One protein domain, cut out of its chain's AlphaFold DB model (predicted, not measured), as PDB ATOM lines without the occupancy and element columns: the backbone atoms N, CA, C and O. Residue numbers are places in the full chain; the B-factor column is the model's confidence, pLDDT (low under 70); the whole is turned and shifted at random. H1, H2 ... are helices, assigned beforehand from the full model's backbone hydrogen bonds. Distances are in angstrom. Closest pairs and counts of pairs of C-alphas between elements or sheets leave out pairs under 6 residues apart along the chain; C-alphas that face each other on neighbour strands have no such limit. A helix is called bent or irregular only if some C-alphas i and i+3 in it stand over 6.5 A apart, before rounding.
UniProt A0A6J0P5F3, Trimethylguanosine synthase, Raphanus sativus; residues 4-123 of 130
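Overview. This is residues 4 to 123 of the 130 residues of the protein "Trimethylguanosine synthase" of Raphanus sativus (UniProt A0A6J0P5F3). A loosely knit set of helices is strung along an elongated body with much loop in its middle: H1 and H2 make a steep corner at one end, H6 lies nearest the middle with part of the unnamed stretch of residues 62 to 82, and H7 is toward the other end. Residues 4 to 11 of H1 stick out, H5 runs along one side, and after H7 the last printed residues fold back toward the end of H5. The printed part has 120 residues with seven named helices, H1 to H7 in order along the chain, and no named strand; the class is all helix, though under half of the residues, 56 of 120, are in named elements. The whole is compact, with a radius of gyration of the C-alphas of 15.0 A, and spans 44 by 28 by 24 A.

Along the chain. H1, residues 4 to 17, begins with C-alpha 4 at (26.389, 9.613, 22.188) and is 20.1 A long. H2 is residues 19 to 25, 9.9 A, and it is irregular, but only just: C-alphas 20 and 23 are 6.7 A apart. H3, residues 28 to 31, and H4, residues 45 to 48, are short. H5, residues 52 to 61, is 14.3 A long. H6, residues 83 to 95, is 18.6 A long, from C-alpha 83 at (25.485, -10.883, 23.426). H7, residues 109 to 112, ends with C-alpha 112 at (25.275, -25.542, 20.014).

Arrangement. H1 and H2 touch only at the corner, H1 with residues 15 to 16 alone; their closest C-alphas, of Ala 16 and Asn 22, are 4.9 A apart. They run opposite ways at a steep tilt of 64 degrees. H2 and H3 meet only through their link. H2 and H4 touch, with the closest C-alphas, of Tyr 24 and Trp 46, 6.3 A apart. H3 and H5 only just touch, with 3 pairs of C-alphas within 8 A, the closest being Leu 31 and Glu 52 at 5.4 A. H6 and H7 touch no helix. Residues 79 to 80 and 105 to 106 form a short parallel pairing. Every O i to N i+4 pair is within hydrogen-bond range in H1, H5 and H6; in H2 1 of 3 is, beside 2 of 4 O i to N i+3 pairs, and H3, H4 and H7 are too short for an O i to N i+4 pair.

Size, cuts and confidence. The two C-alphas farthest apart, of Thr 17 and Lys 117, are 44.8 A apart. The printed part has no cut. The links H3 to H4, H5 to H6 and H6 to H7 are long, with 13, 21 and 13 residues. The mean pLDDT of the printed part is 70.1, and 46 residues are under 70, among them residues 50 to 79 and 112 to 123.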
ATOM      1  N   GLU A   4      25.977  10.755  23.008       72.12
ATOM      2  CA  GLU A   4      26.389   9.613  22.188       72.12
ATOM      3  C   GLU A   4      27.333  10.025  21.051       72.12
ATOM      4  O   GLU A   4      28.365   9.383  20.850       72.12
ATOM      5  N   GLU A   5      27.057  11.139  20.371       73.38
ATOM      6  CA  GLU A   5      27.896  11.665  19.287       73.38
ATOM      7  C   GLU A   5      29.287  12.057  19.803       73.38
ATOM      8  O   GLU A   5      30.305  11.715  19.201       73.38
ATOM      9  N   GLN A   6      29.351  12.705  20.971       72.88
ATOM     10  CA  GLN A   6      30.627  13.031  21.615       72.88
ATOM     11  C   GLN A   6      31.413  11.780  22.020       72.88
ATOM     12  O   GLN A   6      32.641  11.761  21.916       72.88
ATOM     13  N   SER A   7      30.721  10.729  22.470       76.44
ATOM     14  CA  SER A   7      31.360   9.460  22.826       76.44
ATOM     15  C   SER A   7      31.943   8.738  21.606       76.44
ATOM     16  O   SER A   7      33.033   8.172  21.695       76.44
ATOM     17  N   ARG A   8      31.262   8.818  20.453       74.94
ATOM     18  CA  ARG A   8      31.734   8.263  19.181       74.94
ATOM     19  C   ARG A   8      32.983   8.987  18.696       74.94
ATOM     20  O   ARG A   8      33.995   8.335  18.476       74.94
ATOM     21  N   LEU A   9      32.940  10.317  18.618       77.62
ATOM     22  CA  LEU A   9      34.068  11.129  18.143       77.62
ATOM     23  C   LEU A   9      35.339  10.898  18.973       77.62
ATOM     24  O   LEU A   9      36.422  10.759  18.414       77.62
ATOM     25  N   LYS A  10      35.205  10.764  20.302       78.81
ATOM     26  CA  LYS A  10      36.334  10.394  21.170       78.81
ATOM     27  C   LYS A  10      36.910   9.015  20.849       78.81
ATOM     28  O   LYS A  10      38.127   8.873  20.826       78.81
ATOM     29  N   LYS A  11      36.062   8.011  20.600       75.69
ATOM     30  CA  LYS A  11      36.521   6.668  20.205       75.69
ATOM     31  C   LYS A  11      37.222   6.675  18.850       75.69
ATOM     32  O   LYS A  11      38.224   5.993  18.681       75.69
ATOM     33  N   GLU A  12      36.723   7.443  17.889       78.31
ATOM     34  CA  GLU A  12      37.355   7.572  16.571       78.31
ATOM     35  C   GLU A  12      38.730   8.248  16.666       78.31
ATOM     36  O   GLU A  12      39.691   7.785  16.053       78.31
ATOM     37  N   GLU A  13      38.852   9.292  17.489       77.50
ATOM     38  CA  GLU A  13      40.128   9.952  17.783       77.50
ATOM     39  C   GLU A  13      41.109   9.009  18.505       77.50
ATOM     40  O   GLU A  13      42.296   8.954  18.171       77.50
ATOM     41  N   GLU A  14      40.619   8.193  19.440       78.56
ATOM     42  CA  GLU A  14      41.397   7.145  20.107       78.56
ATOM     43  C   GLU A  14      41.877   6.065  19.122       78.56
ATOM     44  O   GLU A  14      43.058   5.717  19.112       78.56
ATOM     45  N   HIS A  15      41.014   5.572  18.230       78.44
ATOM     46  CA  HIS A  15      41.400   4.613  17.187       78.44
ATOM     47  C   HIS A  15      42.426   5.204  16.210       78.44
ATOM     48  O   HIS A  15      43.359   4.513  15.791       78.44
ATOM     49  N   ALA A  16      42.278   6.487  15.870       72.88
ATOM     50  CA  ALA A  16      43.204   7.211  15.010       72.88
ATOM     51  C   ALA A  16      44.557   7.480  15.682       72.88
ATOM     52  O   ALA A  16      45.553   7.641  14.984       72.88
ATOM     53  N   THR A  17      44.638   7.517  17.010       76.19
ATOM     54  CA  THR A  17      45.889   7.806  17.733       76.19
ATOM     55  C   THR A  17      46.556   6.558  18.309       76.19
ATOM     56  O   THR A  17      47.774   6.553  18.491       76.19
ATOM     57  N   ASN A  18      45.810   5.473  18.537       78.62
ATOM     58  CA  ASN A  18      46.340   4.214  19.050       78.62
ATOM     59  C   ASN A  18      47.183   3.501  17.973       78.62
ATOM     60  O   ASN A  18      46.623   3.005  16.994       78.62
ATOM     61  N   PRO A  19      48.509   3.339  18.151       75.44
ATOM     62  CA  PRO A  19      49.388   2.752  17.134       75.44
ATOM     63  C   PRO A  19      49.007   1.325  16.721       75.44
ATOM     64  O   PRO A  19      49.325   0.893  15.612       75.44
ATOM     65  N   LYS A  20      48.332   0.575  17.603       75.69
ATOM     66  CA  LYS A  20      47.923  -0.807  17.333       75.69
ATOM     67  C   LYS A  20      46.668  -0.895  16.463       75.69
ATOM     68  O   LYS A  20      46.537  -1.866  15.721       75.69
ATOM     69  N   ILE A  21      45.770   0.087  16.565       79.75
ATOM     70  CA  ILE A  21      44.474   0.118  15.863       79.75
ATOM     71  C   ILE A  21      44.535   1.035  14.639       79.75
ATOM     72  O   ILE A  21      43.909   0.734  13.629       79.75
ATOM     73  N   ASN A  22      45.358   2.088  14.674       79.75
ATOM     74  CA  ASN A  22      45.512   3.087  13.615       79.75
ATOM     75  C   ASN A  22      45.701   2.445  12.228       79.75
ATOM     76  O   ASN A  22      45.041   2.838  11.265       79.75
ATOM     77  N   ARG A  23      46.514   1.380  12.139       81.56
ATOM     78  CA  ARG A  23      46.733   0.644  10.884       81.56
ATOM     79  C   ARG A  23      45.445   0.065  10.277       81.56
ATOM     80  O   ARG A  23      45.339  -0.007   9.057       81.56
ATOM     81  N   TYR A  24      44.494  -0.357  11.112       79.62
ATOM     82  CA  TYR A  24      43.192  -0.890  10.704       79.62
ATOM     83  C   TYR A  24      42.173   0.233  10.511       79.62
ATOM     84  O   TYR A  24      41.410   0.203   9.552       79.62
ATOM     85  N   TRP A  25      42.226   1.271  11.350       80.88
ATOM     86  CA  TRP A  25      41.395   2.469  11.242       80.88
ATOM     87  C   TRP A  25      41.570   3.204   9.903       80.88
ATOM     88  O   TRP A  25      40.589   3.614   9.277       80.88
ATOM     89  N   ILE A  26      42.811   3.342   9.420       83.44
ATOM     90  CA  ILE A  26      43.105   3.935   8.102       83.44
ATOM     91  C   ILE A  26      42.499   3.087   6.974       83.44
ATOM     92  O   ILE A  26      42.060   3.623   5.960       83.44
ATOM     93  N   GLN A  27      42.430   1.770   7.168       79.56
ATOM     94  CA  GLN A  27      41.901   0.806   6.203       79.56
ATOM     95  C   GLN A  27      40.432   0.453   6.457       79.56
ATOM     96  O   GLN A  27      39.926  -0.489   5.854       79.56
ATOM     97  N   ARG A  28      39.720   1.187   7.322       84.31
ATOM     98  CA  ARG A  28      38.363   0.814   7.750       84.31
ATOM     99  C   ARG A  28      37.381   0.639   6.591       84.31
ATOM    100  O   ARG A  28      36.564  -0.266   6.653       84.31
ATOM    101  N   TYR A  29      37.526   1.406   5.508       79.50
ATOM    102  CA  TYR A  29      36.692   1.253   4.310       79.50
ATOM    103  C   TYR A  29      37.027   0.016   3.463       79.50
ATOM    104  O   TYR A  29      36.181  -0.450   2.710       79.50
ATOM    105  N   ASN A  30      38.231  -0.550   3.603       74.94
ATOM    106  CA  ASN A  30      38.574  -1.852   3.014       74.94
ATOM    107  C   ASN A  30      37.994  -3.012   3.840       74.94
ATOM    108  O   ASN A  30      37.777  -4.104   3.314       74.94
ATOM    109  N   LEU A  31      37.784  -2.789   5.142       75.06
ATOM    110  CA  LEU A  31      37.143  -3.751   6.040       75.06
ATOM    111  C   LEU A  31      35.620  -3.707   5.891       75.06
ATOM    112  O   LEU A  31      35.001  -4.758   5.778       75.06
ATOM    113  N   PHE A  32      35.052  -2.500   5.841       77.69
ATOM    114  CA  PHE A  32      33.634  -2.229   5.639       77.69
ATOM    115  C   PHE A  32      33.448  -1.020   4.721       77.69
ATOM    116  O   PHE A  32      33.643   0.123   5.135       77.69
ATOM    117  N   SER A  33      33.004  -1.250   3.490       78.25
ATOM    118  CA  SER A  33      32.711  -0.195   2.516       78.25
ATOM    119  C   SER A  33      31.680   0.816   3.038       78.25
ATOM    120  O   SER A  33      31.789   2.009   2.765       78.25
ATOM    121  N   ARG A  34      30.731   0.352   3.862       78.38
ATOM    122  CA  ARG A  34      29.632   1.140   4.449       78.38
ATOM    123  C   ARG A  34      29.906   1.578   5.892       78.38
ATOM    124  O   ARG A  34      28.970   1.744   6.668       78.38
ATOM    125  N   TYR A  35      31.179   1.743   6.277       82.31
ATOM    126  CA  TYR A  35      31.568   2.060   7.660       82.31
ATOM    127  C   TYR A  35      30.792   3.253   8.250       82.31
ATOM    128  O   TYR A  35      30.220   3.152   9.337       82.31
ATOM    129  N   ASP A  36      30.697   4.349   7.493       83.81
ATOM    130  CA  ASP A  36      30.060   5.600   7.932       83.81
ATOM    131  C   ASP A  36      28.528   5.513   8.036       83.81
ATOM    132  O   ASP A  36      27.887   6.409   8.581       83.81
ATOM    133  N   GLU A  37      27.925   4.419   7.567       80.75
ATOM    134  CA  GLU A  37      26.478   4.184   7.626       80.75
ATOM    135  C   GLU A  37      26.026   3.565   8.959       80.75
ATOM    136  O   GLU A  37      24.883   3.133   9.104       80.75
ATOM    137  N   GLY A  38      26.919   3.547   9.954       81.94
ATOM    138  CA  GLY A  38      26.623   3.118  11.318       81.94
ATOM    139  C   GLY A  38      27.145   1.727  11.663       81.94
ATOM    140  O   GLY A  38      26.540   1.050  12.495       81.94
ATOM    141  N   ILE A  39      28.248   1.289  11.044       82.31
ATOM    142  CA  ILE A  39      28.912   0.032  11.411       82.31
ATOM    143  C   ILE A  39      29.434   0.100  12.846       82.31
ATOM    144  O   ILE A  39      29.998   1.100  13.289       82.31
ATOM    145  N   GLN A  40      29.246  -0.997  13.575       81.50
ATOM    146  CA  GLN A  40      29.722  -1.166  14.940       81.50
ATOM    147  C   GLN A  40      30.837  -2.208  14.972       81.50
ATOM    148  O   GLN A  40      30.681  -3.317  14.456       81.50
ATOM    149  N   ILE A  41      31.962  -1.834  15.580       79.44
ATOM    150  CA  ILE A  41      33.147  -2.675  15.737       79.44
ATOM    151  C   ILE A  41      33.775  -2.427  17.109       79.44
ATOM    152  O   ILE A  41      33.881  -1.282  17.559       79.44
ATOM    153  N   ASP A  42      34.153  -3.505  17.784       80.88
ATOM    154  CA  ASP A  42      34.902  -3.486  19.035       80.88
ATOM    155  C   ASP A  42      36.415  -3.565  18.784       80.88
ATOM    156  O   ASP A  42      36.878  -3.730  17.655       80.88
ATOM    157  N   GLU A  43      37.209  -3.418  19.849       77.62
ATOM    158  CA  GLU A  43      38.672  -3.478  19.754       77.62
ATOM    159  C   GLU A  43      39.145  -4.807  19.149       77.62
ATOM    160  O   GLU A  43      40.012  -4.814  18.279       77.62
ATOM    161  N   GLU A  44      38.540  -5.923  19.560       75.00
ATOM    162  CA  GLU A  44      38.887  -7.254  19.064       75.00
ATOM    163  C   GLU A  44      38.530  -7.436  17.583       75.00
ATOM    164  O   GLU A  44      39.318  -8.007  16.823       75.00
ATOM    165  N   GLY A  45      37.387  -6.901  17.146       73.25
ATOM    166  CA  GLY A  45      36.927  -6.949  15.764       73.25
ATOM    167  C   GLY A  45      37.912  -6.318  14.784       73.25
ATOM    168  O   GLY A  45      38.078  -6.834  13.681       73.25
ATOM    169  N   TRP A  46      38.648  -5.271  15.177       75.88
ATOM    170  CA  TRP A  46      39.669  -4.670  14.305       75.88
ATOM    171  C   TRP A  46      40.793  -5.643  13.933       75.88
ATOM    172  O   TRP A  46      41.389  -5.503  12.865       75.88
ATOM    173  N   TYR A  47      41.084  -6.625  14.790       74.00
ATOM    174  CA  TYR A  47      42.127  -7.624  14.552       74.00
ATOM    175  C   TYR A  47      41.613  -8.872  13.835       74.00
ATOM    176  O   TYR A  47      42.390  -9.527  13.138       74.00
ATOM    177  N   SER A  48      40.343  -9.222  14.035       68.75
ATOM    178  CA  SER A  48      39.769 -10.503  13.609       68.75
ATOM    179  C   SER A  48      38.854 -10.404  12.391       68.75
ATOM    180  O   SER A  48      38.580 -11.427  11.761       68.75
ATOM    181  N   VAL A  49      38.392  -9.203  12.026       70.44
ATOM    182  CA  VAL A  49      37.435  -9.046  10.931       70.44
ATOM    183  C   VAL A  49      38.047  -9.447   9.587       70.44
ATOM    184  O   VAL A  49      39.143  -9.035   9.195       70.44
ATOM    185  N   THR A  50      37.304 -10.267   8.849       67.62
ATOM    186  CA  THR A  50      37.645 -10.625   7.472       67.62
ATOM    187  C   THR A  50      37.328  -9.447   6.557       67.62
ATOM    188  O   THR A  50      36.240  -8.886   6.633       67.62
ATOM    189  N   HIS A  51      38.260  -9.083   5.673       67.44
ATOM    190  CA  HIS A  51      38.042  -8.001   4.710       67.44
ATOM    191  C   HIS A  51      36.809  -8.291   3.842       67.44
ATOM    192  O   HIS A  51      36.620  -9.430   3.400       67.44
ATOM    193  N   GLU A  52      36.015  -7.262   3.550       67.38
ATOM    194  CA  GLU A  52      34.742  -7.388   2.828       67.38
ATOM    195  C   GLU A  52      34.891  -8.143   1.499       67.38
ATOM    196  O   GLU A  52      34.105  -9.037   1.195       67.38
ATOM    197  N   GLU A  53      35.954  -7.872   0.742       65.38
ATOM    198  CA  GLU A  53      36.213  -8.534  -0.543       65.38
ATOM    199  C   GLU A  53      36.380 -10.060  -0.402       65.38
ATOM    200  O   GLU A  53      35.937 -10.837  -1.252       65.38
ATOM    201  N   ILE A  54      37.008 -10.509   0.687       66.88
ATOM    202  CA  ILE A  54      37.187 -11.933   0.982       66.88
ATOM    203  C   ILE A  54      35.845 -12.537   1.405       66.88
ATOM    204  O   ILE A  54      35.475 -13.606   0.913       66.88
ATOM    205  N   ALA A  55      35.079 -11.830   2.240       66.31
ATOM    206  CA  ALA A  55      33.744 -12.254   2.658       66.31
ATOM    207  C   ALA A  55      32.789 -12.414   1.461       66.31
ATOM    208  O   ALA A  55      32.095 -13.428   1.361       66.31
ATOM    209  N   ILE A  56      32.819 -11.484   0.498       66.19
ATOM    210  CA  ILE A  56      32.041 -11.565  -0.748       66.19
ATOM    211  C   ILE A  56      32.443 -12.805  -1.552       66.19
ATOM    212  O   ILE A  56      31.581 -13.602  -1.917       66.19
ATOM    213  N   LYS A  57      33.745 -13.039  -1.766       67.81
ATOM    214  CA  LYS A  57      34.228 -14.228  -2.497       67.81
ATOM    215  C   LYS A  57      33.798 -15.538  -1.829       67.81
ATOM    216  O   LYS A  57      33.490 -16.513  -2.521       67.81
ATOM    217  N   HIS A  58      33.765 -15.589  -0.497       65.50
ATOM    218  CA  HIS A  58      33.236 -16.744   0.232       65.50
ATOM    219  C   HIS A  58      31.721 -16.891   0.052       65.50
ATOM    220  O   HIS A  58      31.254 -17.992  -0.249       65.50
ATOM    221  N   ALA A  59      30.964 -15.797   0.157       64.56
ATOM    222  CA  ALA A  59      29.520 -15.787  -0.054       64.56
ATOM    223  C   ALA A  59      29.136 -16.248  -1.473       64.56
ATOM    224  O   ALA A  59      28.233 -17.069  -1.630       64.56
ATOM    225  N   GLU A  60      29.862 -15.801  -2.502       66.38
ATOM    226  CA  GLU A  60      29.659 -16.221  -3.894       66.38
ATOM    227  C   GLU A  60      29.870 -17.727  -4.082       66.38
ATOM    228  O   GLU A  60      29.057 -18.406  -4.713       66.38
ATOM    229  N   ARG A  61      30.934 -18.284  -3.491       65.50
ATOM    230  CA  ARG A  61      31.232 -19.729  -3.551       65.50
ATOM    231  C   ARG A  61      30.224 -20.580  -2.781       65.50
ATOM    232  O   ARG A  61      30.017 -21.754  -3.107       65.50
ATOM    233  N   CYS A  62      29.600 -19.994  -1.768       58.97
ATOM    234  CA  CYS A  62      28.582 -20.627  -0.944       58.97
ATOM    235  C   CYS A  62      27.150 -20.301  -1.386       58.97
ATOM    236  O   CYS A  62      26.201 -20.638  -0.679       58.97
ATOM    237  N   ARG A  63      26.969 -19.696  -2.566       62.12
ATOM    238  CA  ARG A  63      25.655 -19.337  -3.101       62.12
ATOM    239  C   ARG A  63      24.701 -20.532  -3.099       62.12
ATOM    240  O   ARG A  63      24.994 -21.585  -3.667       62.12
ATOM    241  N   GLY A  64      23.540 -20.347  -2.472       54.91
ATOM    242  CA  GLY A  64      22.502 -21.380  -2.379       54.91
ATOM    243  C   GLY A  64      22.823 -22.520  -1.406       54.91
ATOM    244  O   GLY A  64      22.063 -23.483  -1.345       54.91
ATOM    245  N   LYS A  65      23.916 -22.420  -0.643       53.03
ATOM    246  CA  LYS A  65      24.263 -23.343   0.440       53.03
ATOM    247  C   LYS A  65      23.974 -22.700   1.788       53.03
ATOM    248  O   LYS A  65      23.876 -21.477   1.905       53.03
ATOM    249  N   VAL A  66      23.850 -23.558   2.794       53.97
ATOM    250  CA  VAL A  66      23.806 -23.131   4.186       53.97
ATOM    251  C   VAL A  66      25.220 -23.115   4.750       53.97
ATOM    252  O   VAL A  66      25.930 -24.112   4.620       53.97
ATOM    253  N   VAL A  67      25.635 -21.985   5.322       56.56
ATOM    254  CA  VAL A  67      26.980 -21.793   5.884       56.56
ATOM    255  C   VAL A  67      26.851 -21.366   7.331       56.56
ATOM    256  O   VAL A  67      26.160 -20.399   7.632       56.56
ATOM    257  N   ILE A  68      27.548 -22.082   8.206       54.81
ATOM    258  CA  ILE A  68      27.677 -21.719   9.612       54.81
ATOM    259  C   ILE A  68      29.022 -21.017   9.757       54.81
ATOM    260  O   ILE A  68      30.061 -21.628   9.507       54.81
ATOM    261  N   ASP A  69      28.986 -19.740  10.128       60.28
ATOM    262  CA  ASP A  69      30.168 -19.041  10.618       60.28
ATOM    263  C   ASP A  69      30.156 -19.081  12.147       60.28
ATOM    264  O   ASP A  69      29.258 -18.545  12.802       60.28
ATOM    265  N   CYS A  70      31.128 -19.799  12.696       48.53
ATOM    266  CA  CYS A  70      31.229 -20.097  14.118       48.53
ATOM    267  C   CYS A  70      32.068 -19.062  14.879       48.53
ATOM    268  O   CYS A  70      32.177 -19.166  16.096       48.53
ATOM    269  N   PHE A  71      32.705 -18.123  14.166       54.66
ATOM    270  CA  PHE A  71      33.674 -17.174  14.726       54.66
ATOM    271  C   PHE A  71      33.631 -15.815  14.020       54.66
ATOM    272  O   PHE A  71      34.661 -15.160  13.871       54.66
ATOM    273  N   ALA A  72      32.470 -15.374  13.545       53.66
ATOM    274  CA  ALA A  72      32.453 -14.188  12.695       53.66
ATOM    275  C   ALA A  72      32.730 -12.869  13.434       53.66
ATOM    276  O   ALA A  72      32.937 -11.841  12.783       53.66
ATOM    277  N   GLY A  73      32.673 -12.861  14.772       57.91
ATOM    278  CA  GLY A  73      32.833 -11.654  15.581       57.91
ATOM    279  C   GLY A  73      31.790 -10.589  15.226       57.91
ATOM    280  O   GLY A  73      30.602 -10.772  15.467       57.91
ATOM    281  N   VAL A  74      32.232  -9.470  14.638       49.81
ATOM    282  CA  VAL A  74      31.372  -8.349  14.191       49.81
ATOM    283  C   VAL A  74      30.857  -8.491  12.745       49.81
ATOM    284  O   VAL A  74      30.248  -7.565  12.205       49.81
ATOM    285  N   GLY A  75      31.121  -9.631  12.097       52.16
ATOM    286  CA  GLY A  75      30.653  -9.966  10.751       52.16
ATOM    287  C   GLY A  75      29.137 -10.198  10.649       52.16
ATOM    288  O   GLY A  75      28.411 -10.214  11.634       52.16
ATOM    289  N   VAL A  76      28.639 -10.358   9.418       50.84
ATOM    290  CA  VAL A  76      27.195 -10.419   9.099       50.84
ATOM    291  C   VAL A  76      26.512 -11.731   9.519       50.84
ATOM    292  O   VAL A  76      25.295 -11.785   9.527       50.84
ATOM    293  N   ILE A  77      27.242 -12.770   9.907       56.44
ATOM    294  CA  ILE A  77      26.723 -14.064  10.401       56.44
ATOM    295  C   ILE A  77      27.311 -14.232  11.797       56.44
ATOM    296  O   ILE A  77      28.436 -13.812  11.910       56.44
ATOM    297  N   ALA A  78      26.678 -14.800  12.826       60.69
ATOM    298  CA  ALA A  78      27.418 -15.588  13.836       60.69
ATOM    299  C   ALA A  78      26.589 -15.956  15.053       60.69
ATOM    300  O   ALA A  78      25.853 -15.161  15.636       60.69
ATOM    301  N   ILE A  79      26.846 -17.183  15.474       62.91
ATOM    302  CA  ILE A  79      26.671 -17.633  16.839       62.91
ATOM    303  C   ILE A  79      27.861 -17.082  17.627       62.91
ATOM    304  O   ILE A  79      28.996 -17.415  17.294       62.91
ATOM    305  N   ASP A  80      27.621 -16.253  18.639       71.06
ATOM    306  CA  ASP A  80      28.678 -15.769  19.536       71.06
ATOM    307  C   ASP A  80      28.218 -15.908  20.989       71.06
ATOM    308  O   ASP A  80      27.031 -15.784  21.302       71.06
ATOM    309  N   ILE A  81      29.156 -16.202  21.886       78.44
ATOM    310  CA  ILE A  81      28.874 -16.307  23.317       78.44
ATOM    311  C   ILE A  81      28.596 -14.929  23.928       78.44
ATOM    312  O   ILE A  81      27.852 -14.835  24.907       78.44
ATOM    313  N   ASP A  82      29.164 -13.866  23.351       79.81
ATOM    314  CA  ASP A  82      28.982 -12.498  23.813       79.81
ATOM    315  C   ASP A  82      27.737 -11.854  23.164       79.81
ATOM    316  O   ASP A  82      27.720 -11.576  21.957       79.81
ATOM    317  N   PRO A  83      26.686 -11.532  23.948       82.06
ATOM    318  CA  PRO A  83      25.485 -10.883  23.426       82.06
ATOM    319  C   PRO A  83      25.751  -9.503  22.807       82.06
ATOM    320  O   PRO A  83      24.978  -9.053  21.957       82.06
ATOM    321  N   VAL A  84      26.821  -8.813  23.213       84.31
ATOM    322  CA  VAL A  84      27.204  -7.515  22.645       84.31
ATOM    323  C   VAL A  84      27.697  -7.696  21.212       84.31
ATOM    324  O   VAL A  84      27.276  -6.942  20.332       84.31
ATOM    325  N   LYS A  85      28.502  -8.732  20.945       78.81
ATOM    326  CA  LYS A  85      28.983  -9.054  19.594       78.81
ATOM    327  C   LYS A  85      27.849  -9.446  18.664       78.81
ATOM    328  O   LYS A  85      27.743  -8.891  17.573       78.81
ATOM    329  N   VAL A  86      26.915 -10.273  19.141       79.44
ATOM    330  CA  VAL A  86      25.705 -10.621  18.378       79.44
ATOM    331  C   VAL A  86      24.881  -9.375  18.030       79.44
ATOM    332  O   VAL A  86      24.393  -9.241  16.906       79.44
ATOM    333  N   LYS A  87      24.755  -8.416  18.956       83.50
ATOM    334  CA  LYS A  87      24.048  -7.154  18.692       83.50
ATOM    335  C   LYS A  87      24.759  -6.299  17.636       83.50
ATOM    336  O   LYS A  87      24.080  -5.730  16.778       83.50
ATOM    337  N   MET A  88      26.092  -6.227  17.677       81.31
ATOM    338  CA  MET A  88      26.894  -5.527  16.663       81.31
ATOM    339  C   MET A  88      26.758  -6.194  15.289       81.31
ATOM    340  O   MET A  88      26.453  -5.511  14.313       81.31
ATOM    341  N   ALA A  89      26.863  -7.523  15.220       76.12
ATOM    342  CA  ALA A  89      26.641  -8.308  14.006       76.12
ATOM    343  C   ALA A  89      25.242  -8.064  13.410       76.12
ATOM    344  O   ALA A  89      25.102  -7.808  12.212       76.12
ATOM    345  N   MET A  90      24.201  -8.042  14.251       80.31
ATOM    346  CA  MET A  90      22.830  -7.742  13.824       80.31
ATOM    347  C   MET A  90      22.696  -6.322  13.262       80.31
ATOM    348  O   MET A  90      22.015  -6.116  12.257       80.31
ATOM    349  N   ASN A  91      23.326  -5.331  13.899       84.62
ATOM    350  CA  ASN A  91      23.350  -3.960  13.396       84.62
ATOM    351  C   ASN A  91      24.054  -3.882  12.034       84.62
ATOM    352  O   ASN A  91      23.495  -3.338  11.086       84.62
ATOM    353  N   ASN A  92      25.225  -4.502  11.910       80.50
ATOM    354  CA  ASN A  92      25.999  -4.503  10.672       80.50
ATOM    355  C   ASN A  92      25.218  -5.192   9.542       80.50
ATOM    356  O   ASN A  92      25.085  -4.644   8.451       80.50
ATOM    357  N   ALA A  93      24.574  -6.329   9.811       76.50
ATOM    358  CA  ALA A  93      23.703  -6.987   8.841       76.50
ATOM    359  C   ALA A  93      22.507  -6.120   8.413       76.50
ATOM    360  O   ALA A  93      22.076  -6.202   7.261       76.50
ATOM    361  N   LYS A  94      21.963  -5.272   9.300       82.12
ATOM    362  CA  LYS A  94      20.921  -4.296   8.936       82.12
ATOM    363  C   LYS A  94      21.466  -3.208   8.023       82.12
ATOM    364  O   LYS A  94      20.818  -2.924   7.019       82.12
ATOM    365  N   VAL A  95      22.647  -2.660   8.327       79.25
ATOM    366  CA  VAL A  95      23.331  -1.682   7.463       79.25
ATOM    367  C   VAL A  95      23.473  -2.265   6.058       79.25
ATOM    368  O   VAL A  95      22.997  -1.668   5.099       79.25
ATOM    369  N   TYR A  96      23.972  -3.497   5.930       71.56
ATOM    370  CA  TYR A  96      24.124  -4.188   4.643       71.56
ATOM    371  C   TYR A  96      22.819  -4.736   4.026       71.56
ATOM    372  O   TYR A  96      22.857  -5.312   2.941       71.56
ATOM    373  N   GLY A  97      21.656  -4.550   4.662       75.06
ATOM    374  CA  GLY A  97      20.356  -4.966   4.116       75.06
ATOM    375  C   GLY A  97      20.113  -6.480   4.110       75.06
ATOM    376  O   GLY A  97      19.268  -6.973   3.364       75.06
ATOM    377  N   VAL A  98      20.841  -7.228   4.940       71.69
ATOM    378  CA  VAL A  98      20.834  -8.699   4.966       71.69
ATOM    379  C   VAL A  98      20.460  -9.334   6.284       71.69
ATOM    380  O   VAL A  98      20.445 -10.556   6.385       71.69
ATOM    381  N   ALA A  99      20.060  -8.533   7.266       72.75
ATOM    382  CA  ALA A  99      19.578  -9.043   8.546       72.75
ATOM    383  C   ALA A  99      18.464 -10.101   8.409       72.75
ATOM    384  O   ALA A  99      18.380 -10.995   9.237       72.75
ATOM    385  N   ASN A 100      17.647 -10.050   7.348       73.31
ATOM    386  CA  ASN A 100      16.573 -11.025   7.101       73.31
ATOM    387  C   ASN A 100      17.058 -12.385   6.577       73.31
ATOM    388  O   ASN A 100      16.260 -13.310   6.453       73.31
ATOM    389  N   TYR A 101      18.334 -12.497   6.214       67.38
ATOM    390  CA  TYR A 101      18.936 -13.737   5.732       67.38
ATOM    391  C   TYR A 101      19.812 -14.398   6.789       67.38
ATOM    392  O   TYR A 101      20.440 -15.402   6.479       67.38
ATOM    393  N   VAL A 102      19.890 -13.841   7.998       69.75
ATOM    394  CA  VAL A 102      20.815 -14.290   9.034       69.75
ATOM    395  C   VAL A 102      20.054 -14.532  10.325       69.75
ATOM    396  O   VAL A 102      19.352 -13.654  10.819       69.75
ATOM    397  N   ASP A 103      20.262 -15.711  10.897       73.75
ATOM    398  CA  ASP A 103      19.811 -16.037  12.239       73.75
ATOM    399  C   ASP A 103      20.928 -15.739  13.245       73.75
ATOM    400  O   ASP A 103      22.035 -16.275  13.162       73.75
ATOM    401  N   PHE A 104      20.627 -14.855  14.193       75.88
ATOM    402  CA  PHE A 104      21.544 -14.421  15.244       75.88
ATOM    403  C   PHE A 104      21.282 -15.227  16.514       75.88
ATOM    404  O   PHE A 104      20.166 -15.214  17.036       75.88
ATOM    405  N   VAL A 105      22.304 -15.911  17.031       78.50
ATOM    406  CA  VAL A 105      22.183 -16.749  18.232       78.50
ATOM    407  C   VAL A 105      23.248 -16.348  19.238       78.50
ATOM    408  O   VAL A 105      24.433 -16.340  18.923       78.50
ATOM    409  N   VAL A 106      22.824 -16.049  20.466       81.81
ATOM    410  CA  VAL A 106      23.748 -15.893  21.592       81.81
ATOM    411  C   VAL A 106      23.949 -17.259  22.234       81.81
ATOM    412  O   VAL A 106      22.987 -17.852  22.728       81.81
ATOM    413  N   GLY A 107      25.176 -17.768  22.241       76.12
ATOM    414  CA  GLY A 107      25.495 -19.017  22.921       76.12
ATOM    415  C   GLY A 107      26.866 -19.585  22.584       76.12
ATOM    416  O   GLY A 107      27.534 -19.165  21.646       76.12
ATOM    417  N   ASP A 108      27.281 -20.569  23.377       76.88
ATOM    418  CA  ASP A 108      28.538 -21.281  23.167       76.88
ATOM    419  C   ASP A 108      28.431 -22.188  21.935       76.88
ATOM    420  O   ASP A 108      27.656 -23.152  21.909       76.88
ATOM    421  N   PHE A 109      29.239 -21.890  20.917       70.00
ATOM    422  CA  PHE A 109      29.298 -22.678  19.695       70.00
ATOM    423  C   PHE A 109      29.570 -24.163  19.969       70.00
ATOM    424  O   PHE A 109      28.935 -25.007  19.344       70.00
ATOM    425  N   PHE A 110      30.444 -24.520  20.916       69.06
ATOM    426  CA  PHE A 110      30.768 -25.927  21.186       69.06
ATOM    427  C   PHE A 110      29.581 -26.703  21.768       69.06
ATOM    428  O   PHE A 110      29.468 -27.911  21.554       69.06
ATOM    429  N   GLN A 111      28.672 -26.011  22.455       74.62
ATOM    430  CA  GLN A 111      27.443 -26.592  23.001       74.62
ATOM    431  C   GLN A 111      26.315 -26.624  21.969       74.62
ATOM    432  O   GLN A 111      25.491 -27.539  21.980       74.62
ATOM    433  N   LEU A 112      26.284 -25.645  21.065       67.12
ATOM    434  CA  LEU A 112      25.275 -25.542  20.014       67.12
ATOM    435  C   LEU A 112      25.602 -26.423  18.802       67.12
ATOM    436  O   LEU A 112      24.679 -26.951  18.181       67.12
ATOM    437  N   ALA A 113      26.885 -26.657  18.504       63.41
ATOM    438  CA  ALA A 113      27.384 -27.456  17.378       63.41
ATOM    439  C   ALA A 113      26.714 -28.835  17.237       63.41
ATOM    440  O   ALA A 113      26.299 -29.166  16.126       63.41
ATOM    441  N   PRO A 114      26.505 -29.622  18.312       65.69
ATOM    442  CA  PRO A 114      25.806 -30.906  18.220       65.69
ATOM    443  C   PRO A 114      24.314 -30.788  17.857       65.69
ATOM    444  O   PRO A 114      23.726 -31.743  17.354       65.69
ATOM    445  N   SER A 115      23.691 -29.637  18.126       59.09
ATOM    446  CA  SER A 115      22.253 -29.377  17.931       59.09
ATOM    447  C   SER A 115      21.926 -28.553  16.678       59.09
ATOM    448  O   SER A 115      20.766 -28.482  16.269       59.09
ATOM    449  N   LEU A 116      22.942 -27.967  16.036       57.12
ATOM    450  CA  LEU A 116      22.824 -27.143  14.836       57.12
ATOM    451  C   LEU A 116      22.507 -28.002  13.607       57.12
ATOM    452  O   LEU A 116      23.369 -28.366  12.809       57.12
ATOM    453  N   LYS A 117      21.222 -28.300  13.412       46.00
ATOM    454  CA  LYS A 117      20.707 -28.761  12.122       46.00
ATOM    455  C   LYS A 117      20.531 -27.555  11.204       46.00
ATOM    456  O   LYS A 117      19.433 -27.031  11.108       46.00
ATOM    457  N   VAL A 118      21.618 -27.162  10.535       43.28
ATOM    458  CA  VAL A 118      21.617 -26.409   9.266       43.28
ATOM    459  C   VAL A 118      20.727 -25.160   9.283       43.28
ATOM    460  O   VAL A 118      19.550 -25.242   8.946       43.28
ATOM    461  N   ILE A 119      21.282 -23.986   9.595       38.97
ATOM    462  CA  ILE A 119      20.538 -22.730   9.436       38.97
ATOM    463  C   ILE A 119      21.410 -21.649   8.772       38.97
ATOM    464  O   ILE A 119      22.590 -21.529   9.084       38.97
ATOM    465  N   VAL A 120      20.772 -20.908   7.848       45.47
ATOM    466  CA  VAL A 120      21.198 -19.749   7.027       45.47
ATOM    467  C   VAL A 120      21.633 -20.024   5.581       45.47
ATOM    468  O   VAL A 120      22.779 -20.346   5.286       45.47
ATOM    469  N   SER A 121      20.697 -19.791   4.652       32.19
ATOM    470  CA  SER A 121      20.923 -19.710   3.204       32.19
ATOM    471  C   SER A 121      21.540 -18.355   2.841       32.19
ATOM    472  O   SER A 121      20.860 -17.331   2.912       32.19
ATOM    473  N   ILE A 122      22.799 -18.336   2.388       37.69
ATOM    474  CA  ILE A 122      23.377 -17.132   1.772       37.69
ATOM    475  C   ILE A 122      22.784 -17.016   0.364       37.69
ATOM    476  O   ILE A 122      23.297 -17.550  -0.630       37.69
ATOM    477  N   LYS A 123      21.635 -16.349   0.277       28.45
ATOM    478  CA  LYS A 123      21.050 -15.952  -0.999       28.45
ATOM    479  C   LYS A 123      21.794 -14.702  -1.446       28.45
ATOM    480  O   LYS A 123      21.536 -13.634  -0.917       28.45
TER     481      LYS A 123